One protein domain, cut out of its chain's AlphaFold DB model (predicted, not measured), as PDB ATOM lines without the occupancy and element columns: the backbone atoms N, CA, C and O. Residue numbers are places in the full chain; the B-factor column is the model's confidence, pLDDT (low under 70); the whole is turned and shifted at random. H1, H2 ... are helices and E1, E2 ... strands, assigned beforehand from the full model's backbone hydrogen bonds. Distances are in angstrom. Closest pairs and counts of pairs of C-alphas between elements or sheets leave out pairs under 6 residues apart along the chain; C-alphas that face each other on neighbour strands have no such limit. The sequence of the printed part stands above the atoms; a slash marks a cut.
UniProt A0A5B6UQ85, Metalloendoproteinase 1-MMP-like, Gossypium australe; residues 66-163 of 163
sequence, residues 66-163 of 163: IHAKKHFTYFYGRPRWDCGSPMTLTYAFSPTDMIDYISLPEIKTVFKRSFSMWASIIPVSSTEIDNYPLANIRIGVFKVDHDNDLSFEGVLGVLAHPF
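What this domain is: This is residues 66 to 163 of the 163 residues of the protein "Metalloendoproteinase 1-MMP-like" of Gossypium australe (UniProt A0A5B6UQ85). With little regular structure, the domain is a small parallel sheet, E2 E1 E3, with H1 over one face, and two long stretches without named elements, residues 66 to 86 and 140 to 163, loop out beyond it; residues 66 to 73 stick out. The 98 printed residues, 31 in named elements, hold E1, H1, E2, E3 in chain order, class mixed. The whole is only just loose, close to compact, with a radius of gyration of the C-alphas of 15.5 A and spans of 38 by 37 by 22 A.

How they stand to each other: E1, residues 87 to 93, is parallel to E2, residues 124 to 128 (N 125 and O 87, 2.8 A), and to E3, residues 137 to 139 (N 137 and O 90, 2.9 A), both within hydrogen-bond range. H1, residues 104 to 119, with every O i to N i+4 pair within range, is on the sheet at a height of 9.4 A, making two layers. E1, H1, E2 form a strand-helix-strand unit, parallel neighbour strands joined through a helix, its crossover right-handed. The closest C-alphas of H1 and E2, Ala 119 and Ser 125, are 5.9 A apart.

Where its parts are: E1 begins at C-alpha 87 (158.203, 178.552, 50.867) and spans 20.1 A; H1 spans 22.4 A, E2 13.6 A and E3 6.5 A, ending at C-alpha 139 (158.892, 194.955, 60.439).

The domain as a whole: The farthest C-alphas, His 67 and Asp 130, are 45.3 A apart. The printed part has no cut, and no link is long. Model pLDDT is under 70 at residues 66 to 79, 83 and 143 to 163.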
ATOM      1  N   ILE A  66     126.369 184.393  60.496       52.88
ATOM      2  CA  ILE A  66     125.998 184.115  61.901       52.88
ATOM      3  C   ILE A  66     126.172 182.625  62.315       52.88
ATOM      4  O   ILE A  66     125.976 182.255  63.469       52.88
ATOM      5  N   HIS A  67     126.631 181.752  61.411       44.28
ATOM      6  CA  HIS A  67     126.845 180.321  61.660       44.28
ATOM      7  C   HIS A  67     128.282 179.816  61.462       44.28
ATOM      8  O   HIS A  67     128.518 178.617  61.588       44.28
ATOM      9  N   ALA A  68     129.265 180.688  61.222       45.16
ATOM     10  CA  ALA A  68     130.666 180.277  61.146       45.16
ATOM     11  C   ALA A  68     131.534 181.132  62.074       45.16
ATOM     12  O   ALA A  68     131.858 182.271  61.753       45.16
ATOM     13  N   LYS A  69     131.970 180.571  63.210       42.50
ATOM     14  CA  LYS A  69     133.091 181.136  63.976       42.50
ATOM     15  C   LYS A  69     134.353 181.034  63.118       42.50
ATOM     16  O   LYS A  69     135.027 180.008  63.127       42.50
ATOM     17  N   LYS A  70     134.679 182.082  62.364       46.91
ATOM     18  CA  LYS A  70     136.033 182.258  61.833       46.91
ATOM     19  C   LYS A  70     136.849 183.014  62.870       46.91
ATOM     20  O   LYS A  70     136.541 184.150  63.196       46.91
ATOM     21  N   HIS A  71     137.907 182.381  63.363       50.78
ATOM     22  CA  HIS A  71     138.899 183.016  64.235       50.78
ATOM     23  C   HIS A  71     139.934 183.846  63.449       50.78
ATOM     24  O   HIS A  71     140.980 184.191  63.987       50.78
ATOM     25  N   PHE A  72     139.677 184.121  62.167       54.25
ATOM     26  CA  PHE A  72     140.594 184.808  61.263       54.25
ATOM     27  C   PHE A  72     139.822 185.581  60.186       54.25
ATOM     28  O   PHE A  72     138.779 185.125  59.706       54.25
ATOM     29  N   THR A  73     140.371 186.720  59.769       49.66
ATOM     30  CA  THR A  73     139.976 187.423  58.541       49.66
ATOM     31  C   THR A  73     141.010 187.165  57.442       49.66
ATOM     32  O   THR A  73     142.140 186.773  57.737       49.66
ATOM     33  N   TYR A  74     140.653 187.422  56.186       55.62
ATOM     34  CA  TYR A  74     141.621 187.545  55.093       55.62
ATOM     35  C   TYR A  74     141.564 188.963  54.536       55.62
ATOM     36  O   TYR A  74     140.479 189.538  54.453       55.62
ATOM     37  N   PHE A  75     142.695 189.478  54.055       57.12
ATOM     38  CA  PHE A  75     142.683 190.649  53.182       57.12
ATOM     39  C   PHE A  75     141.870 190.372  51.910       57.12
ATOM     40  O   PHE A  75     141.702 189.217  51.487       57.12
ATOM     41  N   TYR A  76     141.361 191.443  51.299       54.59
ATOM     42  CA  TYR A  76     140.654 191.364  50.023       54.59
ATOM     43  C   TYR A  76     141.506 190.615  48.984       54.59
ATOM     44  O   TYR A  76     142.719 190.782  48.919       54.59
ATOM     45  N   GLY A  77     140.881 189.725  48.208       60.47
ATOM     46  CA  GLY A  77     141.592 188.854  47.262       60.47
ATOM     47  C   GLY A  77     142.230 187.599  47.875       60.47
ATOM     48  O   GLY A  77     142.716 186.760  47.124       60.47
ATOM     49  N   ARG A  78     142.167 187.413  49.208       66.12
ATOM     50  CA  ARG A  78     142.743 186.261  49.936       66.12
ATOM     51  C   ARG A  78     144.205 186.020  49.543       66.12
ATOM     52  O   ARG A  78     144.518 184.937  49.035       66.12
ATOM     53  N   PRO A  79     145.081 187.022  49.749       68.12
ATOM     54  CA  PRO A  79     146.456 186.940  49.299       68.12
ATOM     55  C   PRO A  79     147.128 185.716  49.908       68.12
ATOM     56  O   PRO A  79     146.936 185.363  51.075       68.12
ATOM     57  N   ARG A  80     147.896 185.044  49.063       73.88
ATOM     58  CA  ARG A  80     148.781 183.959  49.446       73.88
ATOM     59  C   ARG A  80     150.151 184.310  48.941       73.88
ATOM     60  O   ARG A  80     150.302 184.906  47.878       73.88
ATOM     61  N   TRP A  81     151.136 183.895  49.704       77.38
ATOM     62  CA  TRP A  81     152.491 183.958  49.236       77.38
ATOM     63  C   TRP A  81     152.708 182.991  48.065       77.38
ATOM     64  O   TRP A  81     152.533 181.782  48.220       77.38
ATOM     65  N   ASP A  82     153.091 183.523  46.906       72.25
ATOM     66  CA  ASP A  82     153.290 182.754  45.673       72.25
ATOM     67  C   ASP A  82     154.768 182.395  45.452       72.25
ATOM     68  O   ASP A  82     155.388 182.749  44.453       72.25
ATOM     69  N   CYS A  83     155.383 181.745  46.444       67.88
ATOM     70  CA  CYS A  83     156.810 181.393  46.399       67.88
ATOM     71  C   CYS A  83     157.053 179.877  46.385       67.88
ATOM     72  O   CYS A  83     158.140 179.418  46.729       67.88
ATOM     73  N   GLY A  84     156.045 179.097  45.979       71.75
ATOM     74  CA  GLY A  84     156.107 177.636  45.947       71.75
ATOM     75  C   GLY A  84     156.042 176.975  47.333       71.75
ATOM     76  O   GLY A  84     155.856 177.632  48.355       71.75
ATOM     77  N   SER A  85     156.156 175.643  47.357       76.38
ATOM     78  CA  SER A  85     156.183 174.828  48.579       76.38
ATOM     79  C   SER A  85     157.358 173.840  48.508       76.38
ATOM     80  O   SER A  85     157.346 172.987  47.618       76.38
ATOM     81  N   PRO A  86     158.345 173.900  49.423       80.19
ATOM     82  CA  PRO A  86     158.398 174.761  50.604       80.19
ATOM     83  C   PRO A  86     158.658 176.228  50.253       80.19
ATOM     84  O   PRO A  86     159.392 176.541  49.320       80.19
ATOM     85  N   MET A  87     158.051 177.117  51.030       88.50
ATOM     86  CA  MET A  87     158.203 178.552  50.867       88.50
ATOM     87  C   MET A  87     159.404 179.068  51.669       88.50
ATOM     88  O   MET A  87     159.572 178.711  52.835       88.50
ATOM     89  N   THR A  88     160.166 180.002  51.099       90.81
ATOM     90  CA  THR A  88     161.179 180.777  51.831       90.81
ATOM     91  C   THR A  88     160.801 182.251  51.845       90.81
ATOM     92  O   THR A  88     160.744 182.888  50.798       90.81
ATOM     93  N   LEU A  89     160.547 182.785  53.039       91.94
ATOM     94  CA  LEU A  89     160.261 184.196  53.286       91.94
ATOM     95  C   LEU A  89     161.505 184.920  53.784       91.94
ATOM     96  O   LEU A  89     162.183 184.444  54.695       91.94
ATOM     97  N   THR A  90     161.768 186.108  53.260       93.88
ATOM     98  CA  THR A  90     162.738 187.029  53.856       93.88
ATOM     99  C   THR A  90     162.037 188.042  54.748       93.88
ATOM    100  O   THR A  90     160.942 188.513  54.429       93.88
ATOM    101  N   TYR A  91     162.659 188.396  55.870       94.25
ATOM    102  CA  TYR A  91     162.174 189.470  56.731       94.25
ATOM    103  C   TYR A  91     163.295 190.423  57.137       94.25
ATOM    104  O   TYR A  91     164.459 190.033  57.191       94.25
ATOM    105  N   ALA A  92     162.945 191.673  57.422       95.19
ATOM    106  CA  ALA A  92     163.893 192.691  57.861       95.19
ATOM    107  C   ALA A  92     163.231 193.687  58.817       95.19
ATOM    108  O   ALA A  92     162.023 193.922  58.746       95.19
ATOM    109  N   PHE A  93     164.042 194.294  59.682       93.56
ATOM    110  CA  PHE A  93     163.614 195.340  60.609       93.56
ATOM    111  C   PHE A  93     163.898 196.720  60.028       93.56
ATOM    112  O   PHE A  93     164.929 196.909  59.376       93.56
ATOM    113  N   SER A  94     162.996 197.671  60.265       91.06
ATOM    114  CA  SER A  94     163.189 199.052  59.841       91.06
ATOM    115  C   SER A  94     164.460 199.610  60.492       91.06
ATOM    116  O   SER A  94     164.648 199.446  61.702       91.06
ATOM    117  N   PRO A  95     165.339 200.272  59.722       88.81
ATOM    118  CA  PRO A  95     166.511 200.938  60.280       88.81
ATOM    119  C   PRO A  95     166.145 202.212  61.054       88.81
ATOM    120  O   PRO A  95     166.956 202.695  61.842       88.81
ATOM    121  N   THR A  96     164.955 202.768  60.813       87.94
ATOM    122  CA  THR A  96     164.513 204.071  61.328       87.94
ATOM    123  C   THR A  96     163.347 203.969  62.305       87.94
ATOM    124  O   THR A  96     163.243 204.791  63.209       87.94
ATOM    125  N   ASP A  97     162.504 202.945  62.163       86.69
ATOM    126  CA  ASP A  97     161.214 202.859  62.852       86.69
ATOM    127  C   ASP A  97     161.188 201.674  63.809       86.69
ATOM    128  O   ASP A  97     160.668 200.597  63.504       86.69
ATOM    129  N   MET A  98     161.808 201.867  64.970       88.62
ATOM    130  CA  MET A  98     161.875 200.884  66.045       88.62
ATOM    131  C   MET A  98     161.744 201.568  67.406       88.62
ATOM    132  O   MET A  98     161.937 202.773  67.556       88.62
ATOM    133  N   ILE A  99     161.419 200.771  68.419       86.75
ATOM    134  CA  ILE A  99     161.416 201.209  69.816       86.75
ATOM    135  C   ILE A  99     162.826 201.163  70.405       86.75
ATOM    136  O   ILE A  99     163.635 200.314  70.039       86.75
ATOM    137  N   ASP A 100     163.090 202.059  71.349       86.94
ATOM    138  CA  ASP A 100     164.366 202.205  72.057       86.94
ATOM    139  C   ASP A 100     164.345 201.612  73.476       86.94
ATOM    140  O   ASP A 100     165.394 201.334  74.052       86.94
ATOM    141  N   TYR A 101     163.156 201.374  74.035       90.12
ATOM    142  CA  TYR A 101     162.977 200.839  75.387       90.12
ATOM    143  C   TYR A 101     163.087 199.303  75.487       90.12
ATOM    144  O   TYR A 101     163.100 198.771  76.595       90.12
ATOM    145  N   ILE A 102     163.170 198.586  74.358       91.81
ATOM    146  CA  ILE A 102     163.532 197.158  74.280       91.81
ATOM    147  C   ILE A 102     164.706 197.039  73.314       91.81
ATOM    148  O   ILE A 102     164.696 197.659  72.251       91.81
ATOM    149  N   SER A 103     165.713 196.236  73.653       93.50
ATOM    150  CA  SER A 103     166.892 196.116  72.801       93.50
ATOM    151  C   SER A 103     166.567 195.403  71.479       93.50
ATOM    152  O   SER A 103     165.806 194.432  71.431       93.50
ATOM    153  N   LEU A 104     167.189 195.843  70.380       91.00
ATOM    154  CA  LEU A 104     167.013 195.211  69.068       91.00
ATOM    155  C   LEU A 104     167.283 193.686  69.084       91.00
ATOM    156  O   LEU A 104     166.497 192.955  68.481       91.00
ATOM    157  N   PRO A 105     168.314 193.157  69.778       94.88
ATOM    158  CA  PRO A 105     168.524 191.710  69.892       94.88
ATOM    159  C   PRO A 105     167.359 190.953  70.550       94.88
ATOM    160  O   PRO A 105     167.026 189.844  70.121       94.88
ATOM    161  N   GLU A 106     166.711 191.535  71.561       94.88
ATOM    162  CA  GLU A 106     165.530 190.936  72.197       94.88
ATOM    163  C   GLU A 106     164.347 190.904  71.229       94.88
ATOM    164  O   GLU A 106     163.699 189.865  71.081       94.88
ATOM    165  N   ILE A 107     164.116 191.997  70.496       93.06
ATOM    166  CA  ILE A 107     163.058 192.062  69.479       93.06
ATOM    167  C   ILE A 107     163.300 191.005  68.392       93.06
ATOM    168  O   ILE A 107     162.409 190.201  68.102       93.06
ATOM    169  N   LYS A 108     164.524 190.927  67.851       94.69
ATOM    170  CA  LYS A 108     164.920 189.901  66.870       94.69
ATOM    171  C   LYS A 108     164.658 188.486  67.387       94.69
ATOM    172  O   LYS A 108     164.136 187.642  66.656       94.69
ATOM    173  N   THR A 109     164.953 188.233  68.661       95.56
ATOM    174  CA  THR A 109     164.719 186.931  69.306       95.56
ATOM    175  C   THR A 109     163.233 186.568  69.344       95.56
ATOM    176  O   THR A 109     162.867 185.437  69.010       95.56
ATOM    177  N   VAL A 110     162.365 187.519  69.702       94.94
ATOM    178  CA  VAL A 110     160.910 187.304  69.747       94.94
ATOM    179  C   VAL A 110     160.353 187.010  68.354       94.94
ATOM    180  O   VAL A 110     159.642 186.020  68.182       94.94
ATOM    181  N   PHE A 111     160.716 187.797  67.339       94.38
ATOM    182  CA  PHE A 111     160.247 187.569  65.967       94.38
ATOM    183  C   PHE A 111     160.745 186.243  65.388       94.38
ATOM    184  O   PHE A 111     159.959 185.494  64.807       94.38
ATOM    185  N   LYS A 112     162.014 185.887  65.622       94.81
ATOM    186  CA  LYS A 112     162.561 184.584  65.217       94.81
ATOM    187  C   LYS A 112     161.774 183.420  65.827       94.81
ATOM    188  O   LYS A 112     161.485 182.436  65.142       94.81
ATOM    189  N   ARG A 113     161.388 183.533  67.103       94.94
ATOM    190  CA  ARG A 113     160.539 182.540  67.775       94.94
ATOM    191  C   ARG A 113     159.153 182.467  67.134       94.94
ATOM    192  O   ARG A 113     158.688 181.366  66.852       94.94
ATOM    193  N   SER A 114     158.530 183.608  66.853       91.81
ATOM    194  CA  SER A 114     157.225 183.677  66.185       91.81
ATOM    195  C   SER A 114     157.244 183.025  64.799       91.81
ATOM    196  O   SER A 114     156.370 182.214  64.497       91.81
ATOM    197  N   PHE A 115     158.263 183.286  63.972       93.50
ATOM    198  CA  PHE A 115     158.409 182.627  62.666       93.50
ATOM    199  C   PHE A 115     158.645 181.118  62.791       93.50
ATOM    200  O   PHE A 115     158.087 180.342  62.018       93.50
ATOM    201  N   SER A 116     159.392 180.684  63.808       92.62
ATOM    202  CA  SER A 116     159.615 179.254  64.072       92.62
ATOM    203  C   SER A 116     158.320 178.516  64.429       92.62
ATOM    204  O   SER A 116     158.158 177.350  64.073       92.62
ATOM    205  N   MET A 117     157.369 179.185  65.091       93.12
ATOM    206  CA  MET A 117     156.050 178.602  65.365       93.12
ATOM    207  C   MET A 117     155.276 178.335  64.069       93.12
ATOM    208  O   MET A 117     154.714 177.254  63.918       93.12
ATOM    209  N   TRP A 118     155.302 179.260  63.106       90.38
ATOM    210  CA  TRP A 118     154.691 179.042  61.789       90.38
ATOM    211  C   TRP A 118     155.388 177.926  61.001       90.38
ATOM    212  O   TRP A 118     154.716 177.035  60.482       90.38
ATOM    213  N   ALA A 119     156.723 177.910  60.988       91.25
ATOM    214  CA  ALA A 119     157.519 176.863  60.340       91.25
ATOM    215  C   ALA A 119     157.258 175.451  60.902       91.25
ATOM    216  O   ALA A 119     157.485 174.458  60.215       91.25
ATOM    217  N   SER A 120     156.758 175.342  62.140       92.69
ATOM    218  CA  SER A 120     156.422 174.049  62.753       92.69
ATOM    219  C   SER A 120     155.109 173.431  62.252       92.69
ATOM    220  O   SER A 120     154.892 172.238  62.449       92.69
ATOM    221  N   ILE A 121     154.235 174.220  61.613       91.62
ATOM    222  CA  ILE A 121     152.882 173.791  61.213       91.62
ATOM    223  C   ILE A 121     152.626 173.865  59.704       91.62
ATOM    224  O   ILE A 121     151.712 173.207  59.210       91.62
ATOM    225  N   ILE A 122     153.409 174.652  58.967       86.19
ATOM    226  CA  ILE A 122     153.333 174.777  57.506       86.19
ATOM    227  C   ILE A 122     154.748 174.748  56.906       86.19
ATOM    228  O   ILE A 122     155.694 175.134  57.593       86.19
ATOM    229  N   PRO A 123     154.924 174.315  55.640       89.88
ATOM    230  CA  PRO A 123     156.233 174.211  54.993       89.88
ATOM    231  C   PRO A 123     156.764 175.594  54.581       89.88
ATOM    232  O   PRO A 123     156.870 175.916  53.397       89.88
ATOM    233  N   VAL A 124     157.075 176.423  55.576       91.06
ATOM    234  CA  VAL A 124     157.650 177.759  55.428       91.06
ATOM    235  C   VAL A 124     158.973 177.840  56.179       91.06
ATOM    236  O   VAL A 124     159.120 177.308  57.277       91.06
ATOM    237  N   SER A 125     159.934 178.534  55.590       92.75
ATOM    238  CA  SER A 125     161.170 178.955  56.239       92.75
ATOM    239  C   SER A 125     161.261 180.477  56.215       92.75
ATOM    240  O   SER A 125     160.646 181.139  55.373       92.75
ATOM    241  N   SER A 126     161.981 181.050  57.174       93.56
ATOM    242  CA  SER A 126     162.118 182.498  57.305       93.56
ATOM    243  C   SER A 126     163.571 182.871  57.555       93.56
ATOM    244  O   SER A 126     164.204 182.303  58.445       93.56
ATOM    245  N   THR A 127     164.074 183.840  56.795       94.94
ATOM    246  CA  THR A 127     165.466 184.296  56.861       94.94
ATOM    247  C   THR A 127     165.512 185.804  57.050       94.94
ATOM    248  O   THR A 127     164.910 186.552  56.281       94.94
ATOM    249  N   GLU A 128     166.242 186.252  58.067       95.88
ATOM    250  CA  GLU A 128     166.510 187.673  58.268       95.88
ATOM    251  C   GLU A 128     167.496 188.181  57.213       95.88
ATOM    252  O   GLU A 128     168.506 187.525  56.951       95.88
ATOM    253  N   ILE A 129     167.218 189.343  56.624       95.88
ATOM    254  CA  ILE A 129     168.126 190.028  55.699       95.88
ATOM    255  C   ILE A 129     168.344 191.479  56.135       95.88
ATOM    256  O   ILE A 129     167.459 192.098  56.723       95.88
ATOM    257  N   ASP A 130     169.497 192.046  55.783       93.31
ATOM    258  CA  ASP A 130     169.816 193.447  56.101       93.31
ATOM    259  C   ASP A 130     169.136 194.440  55.143       93.31
ATOM    260  O   ASP A 130     168.869 195.590  55.492       93.31
ATOM    261  N   ASN A 131     168.834 194.009  53.913       92.75
ATOM    262  CA  ASN A 131     168.241 194.871  52.894       92.75
ATOM    263  C   ASN A 131     166.718 194.985  53.078       92.75
ATOM    264  O   ASN A 131     165.941 194.274  52.439       92.75
ATOM    265  N   TYR A 132     166.305 195.904  53.951       90.50
ATOM    266  CA  TYR A 132     164.901 196.144  54.300       90.50
ATOM    267  C   TYR A 132     163.964 196.377  53.093       90.50
ATOM    268  O   TYR A 132     162.920 195.719  53.018       90.50
ATOM    269  N   PRO A 133     164.316 197.208  52.091       88.75
ATOM    270  CA  PRO A 133     163.508 197.363  50.879       88.75
ATOM    271  C   PRO A 133     163.266 196.077  50.077       88.75
ATOM    272  O   PRO A 133     162.275 196.006  49.357       88.75
ATOM    273  N   LEU A 134     164.116 195.055  50.192       88.38
ATOM    274  CA  LEU A 134     163.976 193.798  49.441       88.38
ATOM    275  C   LEU A 134     163.323 192.661  50.239       88.38
ATOM    276  O   LEU A 134     163.106 191.581  49.688       88.38
ATOM    277  N   ALA A 135     163.008 192.872  51.518       90.25
ATOM    278  CA  ALA A 135     162.394 191.840  52.347       90.25
ATOM    279  C   ALA A 135     160.930 191.586  51.956       90.25
ATOM    280  O   ALA A 135     160.191 192.531  51.671       90.25
ATOM    281  N   ASN A 136     160.492 190.320  51.994       88.19
ATOM    282  CA  ASN A 136     159.078 189.972  51.820       88.19
ATOM    283  C   ASN A 136     158.232 190.497  52.987       88.19
ATOM    284  O   ASN A 136     157.127 190.987  52.775       88.19
ATOM    285  N   ILE A 137     158.763 190.408  54.209       90.12
ATOM    286  CA  ILE A 137     158.136 190.906  55.433       90.12
ATOM    287  C   ILE A 137     158.989 192.040  55.999       90.12
ATOM    288  O   ILE A 137     160.143 191.851  56.377       90.12
ATOM    289  N   ARG A 138     158.403 193.228  56.100       89.44
ATOM    290  CA  ARG A 138     159.054 194.414  56.657       89.44
ATOM    291  C   ARG A 138     158.456 194.722  58.023       89.44
ATOM    292  O   ARG A 138     157.244 194.858  58.146       89.44
ATOM    293  N   ILE A 139     159.301 194.775  59.046       89.44
ATOM    294  CA  ILE A 139     158.892 194.955  60.439       89.44
ATOM    295  C   ILE A 139     159.329 196.344  60.891       89.44
ATOM    296  O   ILE A 139     160.522 196.630  60.912       89.44
ATOM    297  N   GLY A 140     158.381 197.181  61.292       87.12
ATOM    298  CA  GLY A 140     158.647 198.468  61.930       87.12
ATOM    299  C   GLY A 140     157.709 198.668  63.113       87.12
ATOM    300  O   GLY A 140     156.605 198.116  63.135       87.12
ATOM    301  N   VAL A 141     158.160 199.427  64.107       83.31
ATOM    302  CA  VAL A 141     157.331 199.868  65.228       83.31
ATOM    303  C   VAL A 141     157.259 201.371  65.184       83.31
ATOM    304  O   VAL A 141     158.278 202.054  65.239       83.31
ATOM    305  N   PHE A 142     156.041 201.876  65.138       76.31
ATOM    306  CA  PHE A 142     155.847 203.267  64.850       76.31
ATOM    307  C   PHE A 142     154.829 203.936  65.787       76.31
ATOM    308  O   PHE A 142     154.001 203.269  66.411       76.31
ATOM    309  N   LYS A 143     154.888 205.269  65.905       65.12
ATOM    310  CA  LYS A 143     153.988 206.060  66.761       65.12
ATOM    311  C   LYS A 143     152.981 206.836  65.912       65.12
ATOM    312  O   LYS A 143     153.379 207.644  65.086       65.12
ATOM    313  N   VAL A 144     151.695 206.628  66.197       53.66
ATOM    314  CA  VAL A 144     150.545 207.463  65.799       53.66
ATOM    315  C   VAL A 144     150.194 207.454  64.306       53.66
ATOM    316  O   VAL A 144     149.118 206.976  63.979       53.66
ATOM    317  N   ASP A 145     151.067 207.893  63.403       49.69
ATOM    318  CA  ASP A 145     150.709 208.148  61.996       49.69
ATOM    319  C   ASP A 145     151.791 207.598  61.058       49.69
ATOM    320  O   ASP A 145     152.934 208.049  61.123       49.69
ATOM    321  N   HIS A 146     151.444 206.599  60.239       49.03
ATOM    322  CA  HIS A 146     152.308 206.052  59.176       49.03
ATOM    323  C   HIS A 146     151.582 206.282  57.871       49.03
ATOM    324  O   HIS A 146     150.372 206.112  57.859       49.03
ATOM    325  N   ASP A 147     152.311 206.637  56.811       47.69
ATOM    326  CA  ASP A 147     151.855 207.118  55.487       47.69
ATOM    327  C   ASP A 147     150.888 206.201  54.686       47.69
ATOM    328  O   ASP A 147     150.739 206.343  53.474       47.69
ATOM    329  N   ASN A 148     150.213 205.253  55.332       50.97
ATOM    330  CA  ASN A 148     149.119 204.464  54.789       50.97
ATOM    331  C   ASN A 148     147.839 204.817  55.566       50.97
ATOM    332  O   ASN A 148     147.909 205.033  56.768       50.97
ATOM    333  N   ASP A 149     146.674 204.815  54.913       46.94
ATOM    334  CA  ASP A 149     145.343 205.218  55.436       46.94
ATOM    335  C   ASP A 149     144.833 204.485  56.715       46.94
ATOM    336  O   ASP A 149     143.654 204.555  57.057       46.94
ATOM    337  N   LEU A 150     145.685 203.751  57.436       46.03
ATOM    338  CA  LEU A 150     145.398 203.040  58.680       46.03
ATOM    339  C   LEU A 150     146.437 203.419  59.743       46.03
ATOM    340  O   LEU A 150     147.320 202.639  60.098       46.03
ATOM    341  N   SER A 151     146.332 204.648  60.235       51.25
ATOM    342  CA  SER A 151     147.114 205.147  61.360       51.25
ATOM    343  C   SER A 151     146.821 204.357  62.646       51.25
ATOM    344  O   SER A 151     145.711 203.866  62.879       51.25
ATOM    345  N   PHE A 152     147.834 204.195  63.505       49.47
ATOM    346  CA  PHE A 152     147.643 203.598  64.826       49.47
ATOM    347  C   PHE A 152     146.983 204.651  65.722       49.47
ATOM    348  O   PHE A 152     147.682 205.443  66.356       49.47
ATOM    349  N   GLU A 153     145.648 204.676  65.792       46.59
ATOM    350  CA  GLU A 153     144.950 205.572  66.720       46.59
ATOM    351  C   GLU A 153     145.346 205.236  68.170       46.59
ATOM    352  O   GLU A 153     144.951 204.231  68.775       46.59
ATOM    353  N   GLY A 154     146.209 206.091  68.720       40.62
ATOM    354  CA  GLY A 154     146.653 206.030  70.098       40.62
ATOM    355  C   GLY A 154     145.474 206.126  71.065       40.62
ATOM    356  O   GLY A 154     144.519 206.861  70.842       40.62
ATOM    357  N   VAL A 155     145.603 205.400  72.180       36.22
ATOM    358  CA  VAL A 155     144.663 205.271  73.314       36.22
ATOM    359  C   VAL A 155     143.538 204.230  73.142       36.22
ATOM    360  O   VAL A 155     143.044 203.751  74.161       36.22
ATOM    361  N   LEU A 156     143.213 203.749  71.930       38.31
ATOM    362  CA  LEU A 156     142.122 202.761  71.728       38.31
ATOM    363  C   LEU A 156     142.539 201.360  71.242       38.31
ATOM    364  O   LEU A 156     141.687 200.518  70.963       38.31
ATOM    365  N   GLY A 157     143.834 201.043  71.282       47.34
ATOM    366  CA  GLY A 157     144.266 199.653  71.450       47.34
ATOM    367  C   GLY A 157     144.417 198.817  70.182       47.34
ATOM    368  O   GLY A 157     144.108 197.627  70.217       47.34
ATOM    369  N   VAL A 158     144.965 199.399  69.112       47.78
ATOM    370  CA  VAL A 158     145.558 198.637  68.003       47.78
ATOM    371  C   VAL A 158     147.037 198.375  68.289       47.78
ATOM    372  O   VAL A 158     147.826 199.310  68.379       47.78
ATOM    373  N   LEU A 159     147.421 197.102  68.424       48.97
ATOM    374  CA  LEU A 159     148.810 196.715  68.725       48.97
ATOM    375  C   LEU A 159     149.669 196.425  67.484       48.97
ATOM    376  O   LEU A 159     150.885 196.578  67.542       48.97
ATOM    377  N   ALA A 160     149.053 195.968  66.390       51.72
ATOM    378  CA  ALA A 160     149.711 195.651  65.122       51.72
ATOM    379  C   ALA A 160     148.661 195.406  64.024       51.72
ATOM    380  O   ALA A 160     147.571 194.901  64.315       51.72
ATOM    381  N   HIS A 161     149.016 195.669  62.765       52.75
ATOM    382  CA  HIS A 161     148.306 195.139  61.600       52.75
ATOM    383  C   HIS A 161     149.315 194.606  60.561       52.75
ATOM    384  O   HIS A 161     150.304 195.279  60.274       52.75
ATOM    385  N   PRO A 162     149.123 193.385  60.023       52.53
ATOM    386  CA  PRO A 162     149.822 192.939  58.817       52.53
ATOM    387  C   PRO A 162     149.182 193.560  57.556       52.53
ATOM    388  O   PRO A 162     148.107 194.151  57.652       52.53
ATOM    389  N   PHE A 163     149.823 193.413  56.394       51.44
ATOM    390  CA  PHE A 163     149.251 193.636  55.056       51.44
ATOM    391  C   PHE A 163     149.469 192.384  54.202       51.44
ATOM    392  O   PHE A 163     150.497 191.704  54.438       51.44
TER     393      PHE A 163